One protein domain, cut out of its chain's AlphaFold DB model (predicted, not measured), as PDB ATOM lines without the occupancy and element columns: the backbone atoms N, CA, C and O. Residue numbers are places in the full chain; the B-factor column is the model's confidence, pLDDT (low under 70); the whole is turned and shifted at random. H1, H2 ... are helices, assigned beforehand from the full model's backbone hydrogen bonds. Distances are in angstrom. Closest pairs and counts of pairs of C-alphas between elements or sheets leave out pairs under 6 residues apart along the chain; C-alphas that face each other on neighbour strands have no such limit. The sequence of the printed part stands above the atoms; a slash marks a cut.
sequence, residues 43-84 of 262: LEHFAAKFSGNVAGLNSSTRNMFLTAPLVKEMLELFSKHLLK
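Overview. This is residues 43 to 84 of the 262 residues of an uncharacterized protein of Verticillium dahliae (UniProt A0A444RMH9). A helical hairpin, H1 and H2, makes a small body, and H3 sticks out from it as an arm with residues 73 to 84 standing free. The printed part has 42 residues with three named helices, H1, H2 and H3 in chain order, and no named strand; the class is all helix. It is only just loose, close to compact, with a radius of gyration of the C-alphas of 11.0 A, and elongated, spanning 34 by 18 by 16 A.

Arrangement. H3, residues 70 to 82, touches H1, residues 44 to 55, about perpendicular at 88 degrees. H3 touches H1 with residues 71 to 72 alone, and H1 touches H3 with residues 44 to 48 alone; the closest C-alphas, of Ala 48 and Val 71, are 7.0 A apart. H1 touches H2, residues 59 to 67, at a shallow tilt of 29 degrees, opposite ways, as a hairpin; the closest C-alphas, of Gly 52 and Arg 62, are 5.5 A apart. H2 and H3 are close but not clearly touching, with the closest C-alphas, of Phe 65 and Val 71, 7.0 A apart. In H1, H2 and H3 every O i to N i+4 pair is within hydrogen-bond range.

Along the chain. H3 measures 16.4 A from first to last C-alpha and ends at C-alpha 82, (257.430, 170.915, 308.853). H1 measures 15.9 A from C-alpha 44, (263.284, 178.491, 291.628), and H2 12.2 A.

Size, cuts and confidence. The C-alphas farthest apart, of Ser 59 and Lys 84, are 34.8 A apart. The printed part has no cut, and both links are tight. Mean pLDDT of the printed part is 75.4; residues 65 to 70 and 80 to 83 are under 70.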
ATOM      1  N   LEU A  43     264.137 182.389 292.911       77.25
ATOM      2  CA  LEU A  43     265.178 181.430 293.275       77.25
ATOM      3  C   LEU A  43     264.900 180.033 292.702       77.25
ATOM      4  O   LEU A  43     265.749 179.159 292.828       77.25
ATOM      5  N   GLU A  44     263.752 179.816 292.056       75.06
ATOM      6  CA  GLU A  44     263.284 178.491 291.628       75.06
ATOM      7  C   GLU A  44     264.228 177.862 290.605       75.06
ATOM      8  O   GLU A  44     264.616 176.706 290.752       75.06
ATOM      9  N   HIS A  45     264.681 178.632 289.612       76.56
ATOM     10  CA  HIS A  45     265.609 178.122 288.601       76.56
ATOM     11  C   HIS A  45     266.971 177.749 289.204       76.56
ATOM     12  O   HIS A  45     267.566 176.733 288.841       76.56
ATOM     13  N   PHE A  46     267.457 178.551 290.159       79.19
ATOM     14  CA  PHE A  46     268.674 178.227 290.897       79.19
ATOM     15  C   PHE A  46     268.477 176.970 291.749       79.19
ATOM     16  O   PHE A  46     269.296 176.061 291.662       79.19
ATOM     17  N   ALA A  47     267.387 176.893 292.515       77.88
ATOM     18  CA  ALA A  47     267.069 175.759 293.376       77.88
ATOM     19  C   ALA A  47     266.916 174.463 292.572       77.88
ATOM     20  O   ALA A  47     267.487 173.444 292.940       77.88
ATOM     21  N   ALA A  48     266.220 174.494 291.438       77.56
ATOM     22  CA  ALA A  48     266.038 173.325 290.588       77.56
ATOM     23  C   ALA A  48     267.352 172.864 289.934       77.56
ATOM     24  O   ALA A  48     267.652 171.669 289.935       77.56
ATOM     25  N   LYS A  49     268.188 173.795 289.443       79.31
ATOM     26  CA  LYS A  49     269.529 173.464 288.928       79.31
ATOM     27  C   LYS A  49     270.431 172.903 290.030       79.31
ATOM     28  O   LYS A  49     271.094 171.891 289.819       79.31
ATOM     29  N   PHE A  50     270.435 173.540 291.198       84.31
ATOM     30  CA  PHE A  50     271.189 173.111 292.373       84.31
ATOM     31  C   PHE A  50     270.792 171.690 292.783       84.31
ATOM     32  O   PHE A  50     271.639 170.801 292.795       84.31
ATOM     33  N   SER A  51     269.501 171.458 293.029       81.12
ATOM     34  CA  SER A  51     268.963 170.161 293.438       81.12
ATOM     35  C   SER A  51     269.224 169.083 292.391       81.12
ATOM     36  O   SER A  51     269.655 167.991 292.746       81.12
ATOM     37  N   GLY A  52     269.047 169.391 291.101       84.25
ATOM     38  CA  GLY A  52     269.328 168.453 290.014       84.25
ATOM     39  C   GLY A  52     270.795 168.020 289.963       84.25
ATOM     40  O   GLY A  52     271.080 166.829 289.848       84.25
ATOM     41  N   ASN A  53     271.725 168.967 290.104       87.38
ATOM     42  CA  ASN A  53     273.163 168.690 290.080       87.38
ATOM     43  C   ASN A  53     273.612 167.909 291.323       87.38
ATOM     44  O   ASN A  53     274.287 166.881 291.219       87.38
ATOM     45  N   VAL A  54     273.178 168.362 292.501       88.62
ATOM     46  CA  VAL A  54     273.490 167.736 293.790       88.62
ATOM     47  C   VAL A  54     272.949 166.307 293.839       88.62
ATOM     48  O   VAL A  54     273.721 165.379 294.087       88.62
ATOM     49  N   ALA A  55     271.675 166.096 293.497       86.56
ATOM     50  CA  ALA A  55     271.064 164.768 293.444       86.56
ATOM     51  C   ALA A  55     271.580 163.909 292.274       86.56
ATOM     52  O   ALA A  55     271.413 162.693 292.284       86.56
ATOM     53  N   GLY A  56     272.252 164.500 291.281       87.38
ATOM     54  CA  GLY A  56     272.776 163.763 290.131       87.38
ATOM     55  C   GLY A  56     271.688 163.246 289.206       87.38
ATOM     56  O   GLY A  56     271.821 162.151 288.663       87.38
ATOM     57  N   LEU A  57     270.608 164.013 289.060       85.25
ATOM     58  CA  LEU A  57     269.491 163.651 288.199       85.25
ATOM     59  C   LEU A  57     269.933 163.643 286.733       85.25
ATOM     60  O   LEU A  57     270.680 164.518 286.284       85.25
ATOM     61  N   ASN A  58     269.432 162.671 285.971       82.88
ATOM     62  CA  ASN A  58     269.589 162.673 284.521       82.88
ATOM     63  C   ASN A  58     268.791 163.835 283.889       82.88
ATOM     64  O   ASN A  58     267.944 164.458 284.533       82.88
ATOM     65  N   SER A  59     269.054 164.132 282.615       77.25
ATOM     66  CA  SER A  59     268.442 165.276 281.926       77.25
ATOM     67  C   SER A  59     266.911 165.214 281.852       77.25
ATOM     68  O   SER A  59     266.276 166.261 281.944       77.25
ATOM     69  N   SER A  60     266.320 164.019 281.736       78.69
ATOM     70  CA  SER A  60     264.864 163.838 281.675       78.69
ATOM     71  C   SER A  60     264.210 164.160 283.025       78.69
ATOM     72  O   SER A  60     263.369 165.053 283.120       78.69
ATOM     73  N   THR A  61     264.695 163.542 284.107       78.62
ATOM     74  CA  THR A  61     264.195 163.775 285.473       78.62
ATOM     75  C   THR A  61     264.452 165.208 285.941       78.62
ATOM     76  O   THR A  61     263.617 165.809 286.615       78.62
ATOM     77  N   ARG A  62     265.592 165.800 285.565       75.25
ATOM     78  CA  ARG A  62     265.897 167.202 285.878       75.25
ATOM     79  C   ARG A  62     264.939 168.164 285.180       75.25
ATOM     80  O   ARG A  62     264.536 169.144 285.798       75.25
ATOM     81  N   ASN A  63     264.565 167.892 283.930       75.56
ATOM     82  CA  ASN A  63     263.580 168.709 283.226       75.56
ATOM     83  C   ASN A  63     262.203 168.606 283.883       75.56
ATOM     84  O   ASN A  63     261.591 169.644 284.092       75.56
ATOM     85  N   MET A  64     261.776 167.416 284.317       73.44
ATOM     86  CA  MET A  64     260.553 167.271 285.122       73.44
ATOM     87  C   MET A  64     260.609 168.108 286.409       73.44
ATOM     88  O   MET A  64     259.636 168.761 286.761       73.44
ATOM     89  N   PHE A  65     261.760 168.154 287.085       68.00
ATOM     90  CA  PHE A  65     261.948 168.962 288.297       68.00
ATOM     91  C   PHE A  65     261.901 170.482 288.038       68.00
ATOM     92  O   PHE A  65     261.603 171.252 288.947       68.00
ATOM     93  N   LEU A  66     262.223 170.913 286.812       67.38
ATOM     94  CA  LEU A  66     262.208 172.313 286.371       67.38
ATOM     95  C   LEU A  66     260.842 172.759 285.833       67.38
ATOM     96  O   LEU A  66     260.542 173.951 285.883       67.38
ATOM     97  N   THR A  67     260.053 171.839 285.275       65.12
ATOM     98  CA  THR A  67     258.763 172.138 284.636       65.12
ATOM     99  C   THR A  67     257.569 171.850 285.535       65.12
ATOM    100  O   THR A  67     256.548 172.524 285.412       65.12
ATOM    101  N   ALA A  68     257.676 170.883 286.447       62.19
ATOM    102  CA  ALA A  68     256.632 170.609 287.422       62.19
ATOM    103  C   ALA A  68     256.653 171.661 288.548       62.19
ATOM    104  O   ALA A  68     257.732 172.076 288.984       62.19
ATOM    105  N   PRO A  69     255.491 172.022 289.124       67.12
ATOM    106  CA  PRO A  69     255.413 172.851 290.331       67.12
ATOM    107  C   PRO A  69     256.023 172.177 291.575       67.12
ATOM    108  O   PRO A  69     255.956 172.736 292.664       67.12
ATOM    109  N   LEU A  70     256.671 171.019 291.424       68.50
ATOM    110  CA  LEU A  70     257.216 170.182 292.482       68.50
ATOM    111  C   LEU A  70     258.129 170.940 293.456       68.50
ATOM    112  O   LEU A  70     258.054 170.716 294.659       68.50
ATOM    113  N   VAL A  71     258.980 171.854 292.973       70.50
ATOM    114  CA  VAL A  71     259.840 172.668 293.860       70.50
ATOM    115  C   VAL A  71     259.000 173.592 294.733       70.50
ATOM    116  O   VAL A  71     259.247 173.710 295.933       70.50
ATOM    117  N   LYS A  72     257.997 174.235 294.135       71.38
ATOM    118  CA  LYS A  72     257.091 175.142 294.833       71.38
ATOM    119  C   LYS A  72     256.222 174.378 295.829       71.38
ATOM    120  O   LYS A  72     256.139 174.785 296.980       71.38
ATOM    121  N   GLU A  73     255.646 173.254 295.422       74.56
ATOM    122  CA  GLU A  73     254.864 172.370 296.289       74.56
ATOM    123  C   GLU A  73     255.699 171.850 297.454       74.56
ATOM    124  O   GLU A  73     255.262 171.920 298.597       74.56
ATOM    125  N   MET A  74     256.932 171.410 297.195       72.56
ATOM    126  CA  MET A  74     257.855 170.990 298.242       72.56
ATOM    127  C   MET A  74     258.091 172.127 299.246       72.56
ATOM    128  O   MET A  74     257.923 171.924 300.445       72.56
ATOM    129  N   LEU A  75     258.427 173.335 298.779       71.12
ATOM    130  CA  LEU A  75     258.627 174.501 299.651       71.12
ATOM    131  C   LEU A  75     257.364 174.859 300.447       71.12
ATOM    132  O   LEU A  75     257.450 175.162 301.640       71.12
ATOM    133  N   GLU A  76     256.192 174.796 299.818       74.38
ATOM    134  CA  GLU A  76     254.919 175.014 300.496       74.38
ATOM    135  C   GLU A  76     254.681 173.965 301.583       74.38
ATOM    136  O   GLU A  76     254.358 174.343 302.709       74.38
ATOM    137  N   LEU A  77     254.912 172.683 301.295       70.56
ATOM    138  CA  LEU A  77     254.786 171.592 302.260       70.56
ATOM    139  C   LEU A  77     255.741 171.773 303.447       70.56
ATOM    140  O   LEU A  77     255.302 171.686 304.595       70.56
ATOM    141  N   PHE A  78     257.011 172.115 303.196       71.31
ATOM    142  CA  PHE A  78     257.974 172.443 304.253       71.31
ATOM    143  C   PHE A  78     257.462 173.587 305.138       71.31
ATOM    144  O   PHE A  78     257.443 173.477 306.363       71.31
ATOM    145  N   SER A  79     257.001 174.679 304.524       70.75
ATOM    146  CA  SER A  79     256.555 175.869 305.255       70.75
ATOM    147  C   SER A  79     255.254 175.668 306.042       70.75
ATOM    148  O   SER A  79     255.094 176.248 307.120       70.75
ATOM    149  N   LYS A  80     254.323 174.867 305.508       69.12
ATOM    150  CA  LYS A  80     252.998 174.628 306.090       69.12
ATOM    151  C   LYS A  80     253.043 173.562 307.177       69.12
ATOM    152  O   LYS A  80     252.360 173.724 308.183       69.12
ATOM    153  N   HIS A  81     253.838 172.511 306.988       67.25
ATOM    154  CA  HIS A  81     253.740 171.319 307.825       67.25
ATOM    155  C   HIS A  81     254.996 170.995 308.627       67.25
ATOM    156  O   HIS A  81     254.858 170.474 309.725       67.25
ATOM    157  N   LEU A  82     256.202 171.305 308.144       67.94
ATOM    158  CA  LEU A  82     257.430 170.915 308.853       67.94
ATOM    159  C   LEU A  82     257.925 171.969 309.847       67.94
ATOM    160  O   LEU A  82     258.615 171.630 310.801       67.94
ATOM    161  N   LEU A  83     257.563 173.241 309.657       68.94
ATOM    162  CA  LEU A  83     258.114 174.353 310.443       68.94
ATOM    163  C   LEU A  83     257.133 174.972 311.449       68.94
ATOM    164  O   LEU A  83     257.439 176.022 312.017       68.94
ATOM    165  N   LYS A  84     255.943 174.392 311.652       76.75
ATOM    166  CA  LYS A  84     254.912 174.961 312.537       76.75
ATOM    167  C   LYS A  84     254.084 173.893 313.245       76.75
ATOM    168  O   LYS A  84     253.891 172.795 312.732       76.75
TER     169      LYS A  84